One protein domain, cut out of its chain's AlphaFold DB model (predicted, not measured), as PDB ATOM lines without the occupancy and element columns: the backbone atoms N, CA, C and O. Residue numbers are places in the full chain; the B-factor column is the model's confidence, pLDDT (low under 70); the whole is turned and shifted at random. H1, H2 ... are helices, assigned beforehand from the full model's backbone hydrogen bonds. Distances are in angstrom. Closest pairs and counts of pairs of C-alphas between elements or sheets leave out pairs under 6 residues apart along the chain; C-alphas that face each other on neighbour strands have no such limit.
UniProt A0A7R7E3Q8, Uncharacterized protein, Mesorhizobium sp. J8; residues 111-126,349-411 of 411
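What this domain is: This is residues 111 to 126 and 349 to 411 of the 411 residues of an uncharacterized protein of Mesorhizobium sp. J8 (UniProt A0A7R7E3Q8). The longest helix, H1, forms one side of a small bundle of four roughly aligned helices, with H3 and H5 side by side in the middle and H2 on the side away from H1. A long loop, residues 371 to 393, and the tiny helix H4 gather where H3 ends and H5 begins. The 79 printed residues include five named helices, H1 to H5 in order, and no named strand; the class is all helix. The whole is compact, with a radius of gyration of the C-alphas of 11.3 A and spans of 31 by 29 by 22 A.

Where its parts are: H1, residues 111 to 123, is 18.8 A long and begins at C-alpha 111 (258.694, 236.354, 161.712). H3, residues 361 to 370, measures 14.1 A, and H5, residues 401 to 409, 12.4 A, ending at C-alpha 409 (266.001, 248.088, 169.162). H2 covers residues 350 to 357, 10.4 A, and H4 residues 394 to 397.

How they stand to each other: H1 touches H5, closest at the C-alphas of Asp 117 and Ile 404, 6.1 A apart; they run opposite ways at a shallow tilt of 33 degrees, only just short of steep. With residues 112 to 116 alone, H1 touches H3, closest at the C-alphas of Leu 113 and Leu 368, 7.1 A. H3 and H5 only just touch, with 3 pairs of C-alphas within 8 A, the closest those of Val 367 and Cys 403, 7.2 A. H2 and H3 form a helical hairpin, closest at the C-alphas of Pro 350 and Ala 366, 5.7 A. H4 is close to H3 but not clearly touching, the C-alphas of Thr 370 and Trp 395 being 6.5 A apart. In H1, H2, H3 and H5 every O i to N i+4 pair is within hydrogen-bond range; H4 is too short for one, but its 1 O i to N i+3 pair is within range.

The domain as a whole: The C-alphas farthest apart, of Leu 126 and Val 357, are 31.5 A apart. Residues 127 to 348 are not printed, and C-alphas 126 and 349 are 24.9 A apart across this cut. The link H3 to H4 is long. No printed residue is under 70 in pLDDT.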
ATOM      1  N   ASP A 111     257.921 237.504 162.177       76.88
ATOM      2  CA  ASP A 111     258.694 236.354 161.712       76.88
ATOM      3  C   ASP A 111     259.813 236.786 160.748       76.88
ATOM      4  O   ASP A 111     260.938 236.275 160.819       76.88
ATOM      5  N   ASP A 112     259.557 237.809 159.928       90.88
ATOM      6  CA  ASP A 112     260.552 238.375 159.015       90.88
ATOM      7  C   ASP A 112     261.754 238.977 159.756       90.88
ATOM      8  O   ASP A 112     262.901 238.712 159.388       90.88
ATOM      9  N   LEU A 113     261.536 239.762 160.820       95.38
ATOM     10  CA  LEU A 113     262.641 240.407 161.543       95.38
ATOM     11  C   LEU A 113     263.523 239.388 162.271       95.38
ATOM     12  O   LEU A 113     264.747 239.503 162.226       95.38
ATOM     13  N   ALA A 114     262.930 238.375 162.907       95.62
ATOM     14  CA  ALA A 114     263.688 237.320 163.578       95.62
ATOM     15  C   ALA A 114     264.516 236.480 162.587       95.62
ATOM     16  O   ALA A 114     265.691 236.187 162.833       95.62
ATOM     17  N   THR A 115     263.926 236.152 161.434       95.88
ATOM     18  CA  THR A 115     264.609 235.433 160.351       95.88
ATOM     19  C   THR A 115     265.774 236.252 159.793       95.88
ATOM     20  O   THR A 115     266.879 235.735 159.613       95.88
ATOM     21  N   ARG A 116     265.560 237.554 159.559       97.31
ATOM     22  CA  ARG A 116     266.597 238.463 159.055       97.31
ATOM     23  C   ARG A 116     267.722 238.682 160.058       97.31
ATOM     24  O   ARG A 116     268.875 238.655 159.648       97.31
ATOM     25  N   ASP A 117     267.418 238.809 161.345       97.88
ATOM     26  CA  ASP A 117     268.440 238.938 162.388       97.88
ATOM     27  C   ASP A 117     269.360 237.715 162.450       97.88
ATOM     28  O   ASP A 117     270.582 237.858 162.485       97.88
ATOM     29  N   THR A 118     268.793 236.508 162.358       97.94
ATOM     30  CA  THR A 118     269.587 235.271 162.284       97.94
ATOM     31  C   THR A 118     270.536 235.302 161.083       97.94
ATOM     32  O   THR A 118     271.721 234.990 161.207       97.94
ATOM     33  N   PHE A 119     270.040 235.728 159.919       98.12
ATOM     34  CA  PHE A 119     270.869 235.904 158.731       98.12
ATOM     35  C   PHE A 119     271.977 236.950 158.947       98.12
ATOM     36  O   PHE A 119     273.132 236.667 158.634       98.12
ATOM     37  N   TRP A 120     271.670 238.120 159.510       98.38
ATOM     38  CA  TRP A 120     272.662 239.170 159.754       98.38
ATOM     39  C   TRP A 120     273.765 238.702 160.699       98.38
ATOM     40  O   TRP A 120     274.939 238.837 160.368       98.38
ATOM     41  N   ARG A 121     273.407 238.077 161.825       98.19
ATOM     42  CA  ARG A 121     274.363 237.564 162.821       98.19
ATOM     43  C   ARG A 121     275.297 236.504 162.246       98.19
ATOM     44  O   ARG A 121     276.486 236.525 162.541       98.19
ATOM     45  N   ASN A 122     274.790 235.637 161.371       98.00
ATOM     46  CA  ASN A 122     275.600 234.615 160.701       98.00
ATOM     47  C   ASN A 122     276.564 235.181 159.643       98.00
ATOM     48  O   ASN A 122     277.501 234.490 159.249       98.00
ATOM     49  N   ASN A 123     276.338 236.407 159.163       97.62
ATOM     50  CA  ASN A 123     277.144 237.026 158.105       97.62
ATOM     51  C   ASN A 123     277.981 238.219 158.588       97.62
ATOM     52  O   ASN A 123     278.877 238.671 157.866       97.62
ATOM     53  N   ALA A 124     277.728 238.727 159.793       97.19
ATOM     54  CA  ALA A 124     278.457 239.845 160.366       97.19
ATOM     55  C   ALA A 124     279.939 239.499 160.593       97.19
ATOM     56  O   ALA A 124     280.294 238.380 160.964       97.19
ATOM     57  N   PHE A 125     280.825 240.463 160.335       96.12
ATOM     58  CA  PHE A 125     282.268 240.252 160.450       96.12
ATOM     59  C   PHE A 125     282.751 240.406 161.896       96.12
ATOM     60  O   PHE A 125     282.403 241.368 162.584       96.12
ATOM     61  N   LEU A 126     283.605 239.487 162.339       96.00
ATOM     62  CA  LEU A 126     284.280 239.549 163.631       96.00
ATOM     63  C   LEU A 126     285.790 239.628 163.411       96.00
ATOM     64  O   LEU A 126     286.363 238.799 162.707       96.00
ATOM     65  N   ASN A 349     266.458 257.257 156.256       97.12
ATOM     66  CA  ASN A 349     267.325 256.640 157.254       97.12
ATOM     67  C   ASN A 349     266.496 255.959 158.368       97.12
ATOM     68  O   ASN A 349     265.899 256.662 159.197       97.12
ATOM     69  N   PRO A 350     266.479 254.611 158.470       97.31
ATOM     70  CA  PRO A 350     265.628 253.918 159.439       97.31
ATOM     71  C   PRO A 350     266.005 254.207 160.897       97.31
ATOM     72  O   PRO A 350     265.135 254.205 161.768       97.31
ATOM     73  N   PHE A 351     267.279 254.508 161.178       98.19
ATOM     74  CA  PHE A 351     267.708 254.891 162.522       98.19
ATOM     75  C   PHE A 351     267.119 256.244 162.924       98.19
ATOM     76  O   PHE A 351     266.620 256.386 164.037       98.19
ATOM     77  N   PHE A 352     267.092 257.228 162.023       98.38
ATOM     78  CA  PHE A 352     266.482 258.524 162.333       98.38
ATOM     79  C   PHE A 352     264.970 258.400 162.513       98.38
ATOM     80  O   PHE A 352     264.430 258.955 163.470       98.38
ATOM     81  N   GLN A 353     264.303 257.585 161.690       98.44
ATOM     82  CA  GLN A 353     262.885 257.287 161.887       98.44
ATOM     83  C   GLN A 353     262.624 256.628 163.251       98.44
ATOM     84  O   GLN A 353     261.722 257.069 163.963       98.44
ATOM     85  N   TYR A 354     263.432 255.640 163.660       98.62
ATOM     86  CA  TYR A 354     263.359 255.046 165.002       98.62
ATOM     87  C   TYR A 354     263.514 256.112 166.090       98.62
ATOM     88  O   TYR A 354     262.748 256.154 167.054       98.62
ATOM     89  N   LEU A 355     264.478 257.020 165.929       98.44
ATOM     90  CA  LEU A 355     264.648 258.118 166.866       98.44
ATOM     91  C   LEU A 355     263.429 259.043 166.875       98.44
ATOM     92  O   LEU A 355     263.089 259.546 167.927       98.44
ATOM     93  N   ASN A 356     262.718 259.269 165.781       98.50
ATOM     94  CA  ASN A 356     261.558 260.157 165.805       98.50
ATOM     95  C   ASN A 356     260.291 259.487 166.358       98.50
ATOM     96  O   ASN A 356     259.657 260.023 167.264       98.50
ATOM     97  N   VAL A 357     259.936 258.306 165.844       98.25
ATOM     98  CA  VAL A 357     258.630 257.667 166.101       98.25
ATOM     99  C   VAL A 357     258.706 256.353 166.885       98.25
ATOM    100  O   VAL A 357     257.669 255.776 167.202       98.25
ATOM    101  N   GLY A 358     259.903 255.874 167.226       97.94
ATOM    102  CA  GLY A 358     260.105 254.620 167.954       97.94
ATOM    103  C   GLY A 358     259.925 253.365 167.094       97.94
ATOM    104  O   GLY A 358     259.981 253.407 165.863       97.94
ATOM    105  N   ALA A 359     259.717 252.223 167.755       97.44
ATOM    106  CA  ALA A 359     259.609 250.904 167.132       97.44
ATOM    107  C   ALA A 359     258.233 250.659 166.481       97.44
ATOM    108  O   ALA A 359     257.432 249.848 166.940       97.44
ATOM    109  N   THR A 360     257.937 251.385 165.405       96.75
ATOM    110  CA  THR A 360     256.692 251.208 164.641       96.75
ATOM    111  C   THR A 360     256.844 250.155 163.540       96.75
ATOM    112  O   THR A 360     257.952 249.857 163.088       96.75
ATOM    113  N   ALA A 361     255.720 249.630 163.038       95.75
ATOM    114  CA  ALA A 361     255.717 248.735 161.878       95.75
ATOM    115  C   ALA A 361     256.369 249.378 160.637       95.75
ATOM    116  O   ALA A 361     257.062 248.695 159.887       95.75
ATOM    117  N   GLY A 362     256.208 250.696 160.455       96.44
ATOM    118  CA  GLY A 362     256.846 251.440 159.365       96.44
ATOM    119  C   GLY A 362     258.370 251.456 159.477       96.44
ATOM    120  O   GLY A 362     259.055 251.165 158.501       96.44
ATOM    121  N   VAL A 363     258.904 251.699 160.679       97.56
ATOM    122  CA  VAL A 363     260.357 251.654 160.924       97.56
ATOM    123  C   VAL A 363     260.896 250.240 160.717       97.56
ATOM    124  O   VAL A 363     261.935 250.065 160.084       97.56
ATOM    125  N   ARG A 364     260.167 249.213 161.172       97.25
ATOM    126  CA  ARG A 364     260.534 247.812 160.924       97.25
ATOM    127  C   ARG A 364     260.596 247.496 159.430       97.25
ATOM    128  O   ARG A 364     261.586 246.929 158.977       97.25
ATOM    129  N   ALA A 365     259.588 247.901 158.660       95.94
ATOM    130  CA  ALA A 365     259.588 247.732 157.210       95.94
ATOM    131  C   ALA A 365     260.758 248.479 156.546       95.94
ATOM    132  O   ALA A 365     261.419 247.922 155.671       95.94
ATOM    133  N   ALA A 366     261.072 249.698 157.001       96.06
ATOM    134  CA  ALA A 366     262.213 250.467 156.507       96.06
ATOM    135  C   ALA A 366     263.552 249.761 156.780       96.06
ATOM    136  O   ALA A 366     264.395 249.687 155.885       96.06
ATOM    137  N   VAL A 367     263.738 249.182 157.974       97.00
ATOM    138  CA  VAL A 367     264.923 248.371 158.306       97.00
ATOM    139  C   VAL A 367     265.012 247.139 157.410       97.00
ATOM    140  O   VAL A 367     266.045 246.928 156.783       97.00
ATOM    141  N   LEU A 368     263.932 246.363 157.279       96.19
ATOM    142  CA  LEU A 368     263.898 245.157 156.438       96.19
ATOM    143  C   LEU A 368     264.171 245.462 154.958       96.19
ATOM    144  O   LEU A 368     264.835 244.685 154.271       96.19
ATOM    145  N   SER A 369     263.680 246.603 154.470       95.12
ATOM    146  CA  SER A 369     263.913 247.051 153.099       95.12
ATOM    147  C   SER A 369     265.336 247.563 152.881       95.12
ATOM    148  O   SER A 369     265.882 247.385 151.797       95.12
ATOM    149  N   THR A 370     265.937 248.204 153.882       95.56
ATOM    150  CA  THR A 370     267.274 248.799 153.766       95.56
ATOM    151  C   THR A 370     268.367 247.756 153.968       95.56
ATOM    152  O   THR A 370     269.312 247.702 153.194       95.56
ATOM    153  N   CYS A 371     268.233 246.891 154.969       97.06
ATOM    154  CA  CYS A 371     269.257 245.926 155.354       97.06
ATOM    155  C   CYS A 371     269.459 244.798 154.340       97.06
ATOM    156  O   CYS A 371     268.515 244.462 153.621       97.06
ATOM    157  N   PRO A 372     270.652 244.170 154.305       97.50
ATOM    158  CA  PRO A 372     270.895 242.971 153.512       97.50
ATOM    159  C   PRO A 372     269.927 241.827 153.818       97.50
ATOM    160  O   PRO A 372     269.342 241.727 154.899       97.50
ATOM    161  N   ALA A 373     269.820 240.916 152.864       97.44
ATOM    162  CA  ALA A 373     268.891 239.795 152.862       97.44
ATOM    163  C   ALA A 373     269.542 238.581 152.163       97.44
ATOM    164  O   ALA A 373     270.448 238.813 151.367       97.44
ATOM    165  N   PRO A 374     269.138 237.309 152.384       97.38
ATOM    166  CA  PRO A 374     269.750 236.164 151.701       97.38
ATOM    167  C   PRO A 374     269.752 236.276 150.173       97.38
ATOM    168  O   PRO A 374     270.707 235.862 149.528       97.38
ATOM    169  N   GLU A 375     268.715 236.878 149.593       96.81
ATOM    170  CA  GLU A 375     268.591 237.134 148.156       96.81
ATOM    171  C   GLU A 375     269.422 238.335 147.656       96.81
ATOM    172  O   GLU A 375     269.627 238.487 146.454       96.81
ATOM    173  N   ARG A 376     269.913 239.185 148.568       96.38
ATOM    174  CA  ARG A 376     270.774 240.351 148.300       96.38
ATOM    175  C   ARG A 376     271.778 240.563 149.454       96.38
ATOM    176  O   ARG A 376     271.632 241.502 150.246       96.38
ATOM    177  N   PRO A 377     272.750 239.648 149.628       97.12
ATOM    178  CA  PRO A 377     273.711 239.731 150.724       97.12
ATOM    179  C   PRO A 377     274.673 240.900 150.500       97.12
ATOM    180  O   PRO A 377     274.981 241.243 149.362       97.12
ATOM    181  N   SER A 378     275.187 241.493 151.578       96.50
ATOM    182  CA  SER A 378     276.248 242.498 151.470       96.50
ATOM    183  C   SER A 378     277.489 241.902 150.802       96.50
ATOM    184  O   SER A 378     277.902 240.789 151.138       96.50
ATOM    185  N   GLY A 379     278.074 242.651 149.867       92.81
ATOM    186  CA  GLY A 379     279.297 242.270 149.163       92.81
ATOM    187  C   GLY A 379     280.569 242.746 149.865       92.81
ATOM    188  O   GLY A 379     281.619 242.135 149.689       92.81
ATOM    189  N   ASN A 380     280.487 243.813 150.666       91.69
ATOM    190  CA  ASN A 380     281.609 244.356 151.426       91.69
ATOM    191  C   ASN A 380     281.159 244.670 152.862       91.69
ATOM    192  O   ASN A 380     280.234 245.455 153.044       91.69
ATOM    193  N   ARG A 381     281.829 244.155 153.901       94.56
ATOM    194  CA  ARG A 381     281.387 244.356 155.299       94.56
ATOM    195  C   ARG A 381     282.135 245.487 156.002       94.56
ATOM    196  O   ARG A 381     282.756 245.267 157.039       94.56
ATOM    197  N   PHE A 382     282.100 246.703 155.452       93.50
ATOM    198  CA  PHE A 382     282.966 247.798 155.926       93.50
ATOM    199  C   PHE A 382     282.259 249.095 156.335       93.50
ATOM    200  O   PHE A 382     282.926 250.063 156.704       93.50
ATOM    201  N   GLN A 383     280.927 249.167 156.274       92.69
ATOM    202  CA  GLN A 383     280.198 250.397 156.592       92.69
ATOM    203  C   GLN A 383     278.905 250.144 157.353       92.69
ATOM    204  O   GLN A 383     278.246 249.126 157.167       92.69
ATOM    205  N   TRP A 384     278.508 251.138 158.150       94.81
ATOM    206  CA  TRP A 384     277.156 251.234 158.681       94.81
ATOM    207  C   TRP A 384     276.271 251.930 157.652       94.81
ATOM    208  O   TRP A 384     276.516 253.079 157.284       94.81
ATOM    209  N   THR A 385     275.209 251.265 157.207       92.44
ATOM    210  CA  THR A 385     274.319 251.788 156.160       92.44
ATOM    211  C   THR A 385     273.766 253.198 156.464       92.44
ATOM    212  O   THR A 385     273.701 254.042 155.574       92.44
ATOM    213  N   TRP A 386     273.440 253.506 157.723       90.38
ATOM    214  CA  TRP A 386     272.889 254.810 158.156       90.38
ATOM    215  C   TRP A 386     273.926 255.832 158.627       90.38
ATOM    216  O   TRP A 386     273.560 256.911 159.093       90.38
ATOM    217  N   GLU A 387     275.212 255.515 158.512       92.81
ATOM    218  CA  GLU A 387     276.309 256.468 158.711       92.81
ATOM    219  C   GLU A 387     276.434 257.432 157.518       92.81
ATOM    220  O   GLU A 387     277.059 258.484 157.611       92.81
ATOM    221  N   ARG A 388     275.846 257.088 156.368       89.31
ATOM    222  CA  ARG A 388     276.102 257.752 155.089       89.31
ATOM    223  C   ARG A 388     274.901 258.501 154.550       89.31
ATOM    224  O   ARG A 388     273.772 258.343 155.005       89.31
ATOM    225  N   VAL A 389     275.180 259.322 153.540       91.88
ATOM    226  CA  VAL A 389     274.134 259.813 152.646       91.88
ATOM    227  C   VAL A 389     273.479 258.598 152.000       91.88
ATOM    228  O   VAL A 389     274.175 257.682 151.550       91.88
ATOM    229  N   ALA A 390     272.154 258.585 151.995       89.12
ATOM    230  CA  ALA A 390     271.394 257.463 151.493       89.12
ATOM    231  C   ALA A 390     271.710 257.174 150.021       89.12
ATOM    232  O   ALA A 390     271.905 258.075 149.201       89.12
ATOM    233  N   ARG A 391     271.770 255.881 149.700       91.69
ATOM    234  CA  ARG A 391     271.938 255.366 148.343       91.69
ATOM    235  C   ARG A 391     271.062 254.123 148.175       91.69
ATOM    236  O   ARG A 391     270.954 253.355 149.133       91.69
ATOM    237  N   PRO A 392     270.485 253.880 146.983       89.44
ATOM    238  CA  PRO A 392     269.627 252.714 146.748       89.44
ATOM    239  C   PRO A 392     270.306 251.361 147.026       89.44
ATOM    240  O   PRO A 392     269.649 250.383 147.368       89.44
ATOM    241  N   ASP A 393     271.627 251.306 146.885       92.06
ATOM    242  CA  ASP A 393     272.470 250.119 147.003       92.06
ATOM    243  C   ASP A 393     273.342 250.126 148.267       92.06
ATOM    244  O   ASP A 393     274.314 249.380 148.354       92.06
ATOM    245  N   ALA A 394     273.014 250.946 149.274       90.94
ATOM    246  CA  ALA A 394     273.837 251.065 150.479       90.94
ATOM    247  C   ALA A 394     274.044 249.724 151.219       90.94
ATOM    248  O   ALA A 394     275.083 249.527 151.846       90.94
ATOM    249  N   TRP A 395     273.113 248.775 151.066       94.25
ATOM    250  CA  TRP A 395     273.214 247.415 151.603       94.25
ATOM    251  C   TRP A 395     274.400 246.608 151.060       94.25
ATOM    252  O   TRP A 395     274.843 245.680 151.731       94.25
ATOM    253  N   VAL A 396     274.935 246.949 149.882       95.50
ATOM    254  CA  VAL A 396     276.093 246.264 149.275       95.50
ATOM    255  C   VAL A 396     277.357 246.436 150.120       95.50
ATOM    256  O   VAL A 396     278.225 245.565 150.093       95.50
ATOM    257  N   ASP A 397     277.450 247.539 150.865       95.19
ATOM    258  CA  ASP A 397     278.587 247.871 151.727       95.19
ATOM    259  C   ASP A 397     278.281 247.669 153.229       95.19
ATOM    260  O   ASP A 397     279.081 248.054 154.090       95.19
ATOM    261  N   SER A 398     277.120 247.086 153.550       96.12
ATOM    262  CA  SER A 398     276.666 246.860 154.922       96.12
ATOM    263  C   SER A 398     277.574 245.880 155.655       96.12
ATOM    264  O   SER A 398     277.915 244.813 155.141       96.12
ATOM    265  N   MET A 399     277.912 246.188 156.901       96.19
ATOM    266  CA  MET A 399     278.648 245.270 157.767       96.19
ATOM    267  C   MET A 399     277.756 244.379 158.632       96.19
ATOM    268  O   MET A 399     278.270 243.689 159.513       96.19
ATOM    269  N   TYR A 400     276.446 244.378 158.375       98.00
ATOM    270  CA  TYR A 400     275.389 243.676 159.109       98.00
ATOM    271  C   TYR A 400     275.180 244.134 160.561       98.00
ATOM    272  O   TYR A 400     274.050 244.099 161.044       98.00
ATOM    273  N   TRP A 401     276.224 244.583 161.258       97.94
ATOM    274  CA  TRP A 401     276.153 245.033 162.650       97.94
ATOM    275  C   TRP A 401     275.190 246.184 162.869       97.94
ATOM    276  O   TRP A 401     274.515 246.231 163.894       97.94
ATOM    277  N   GLU A 402     275.074 247.087 161.904       97.31
ATOM    278  CA  GLU A 402     274.087 248.143 161.987       97.31
ATOM    279  C   GLU A 402     272.673 247.536 161.999       97.31
ATOM    280  O   GLU A 402     271.863 247.859 162.866       97.31
ATOM    281  N   CYS A 403     272.400 246.567 161.126       98.31
ATOM    282  CA  CYS A 403     271.103 245.904 161.031       98.31
ATOM    283  C   CYS A 403     270.754 245.127 162.296       98.31
ATOM    284  O   CYS A 403     269.617 245.210 162.753       98.31
ATOM    285  N   ILE A 404     271.736 244.457 162.900       98.69
ATOM    286  CA  ILE A 404     271.595 243.807 164.208       98.69
ATOM    287  C   ILE A 404     271.234 244.846 165.275       98.69
ATOM    288  O   ILE A 404     270.243 244.680 165.978       98.69
ATOM    289  N   PHE A 405     271.964 245.965 165.333       98.62
ATOM    290  CA  PHE A 405     271.686 247.058 166.265       98.62
ATOM    291  C   PHE A 405     270.239 247.570 166.161       98.62
ATOM    292  O   PHE A 405     269.556 247.680 167.178       98.62
ATOM    293  N   LEU A 406     269.743 247.870 164.955       98.31
ATOM    294  CA  LEU A 406     268.347 248.302 164.798       98.31
ATOM    295  C   LEU A 406     267.349 247.164 165.017       98.31
ATOM    296  O   LEU A 406     266.276 247.411 165.556       98.31
ATOM    297  N   GLY A 407     267.683 245.936 164.620       98.12
ATOM    298  CA  GLY A 407     266.861 244.756 164.869       98.12
ATOM    299  C   GLY A 407     266.595 244.559 166.357       98.12
ATOM    300  O   GLY A 407     265.443 244.390 166.750       98.12
ATOM    301  N   ASP A 408     267.634 244.684 167.182       98.12
ATOM    302  CA  ASP A 408     267.541 244.587 168.640       98.12
ATOM    303  C   ASP A 408     266.733 245.735 169.259       98.12
ATOM    304  O   ASP A 408     265.972 245.513 170.195       98.12
ATOM    305  N   LEU A 409     266.816 246.951 168.709       97.75
ATOM    306  CA  LEU A 409     266.001 248.088 169.162       97.75
ATOM    307  C   LEU A 409     264.511 247.998 168.778       97.75
ATOM    308  O   LEU A 409     263.702 248.758 169.318       97.75
ATOM    309  N   LEU A 410     264.156 247.137 167.820       97.38
ATOM    310  CA  LEU A 410     262.798 246.971 167.277       97.38
ATOM    311  C   LEU A 410     262.053 245.735 167.807       97.38
ATOM    312  O   LEU A 410     260.910 245.487 167.383       97.38
ATOM    313  N   ARG A 411     262.708 244.960 168.673       93.62
ATOM    314  CA  ARG A 411     262.130 243.864 169.457       93.62
ATOM    315  C   ARG A 411     261.494 244.418 170.722       93.62
ATOM    316  O   ARG A 411     260.387 243.932 171.040       93.62
TER     317      ARG A 411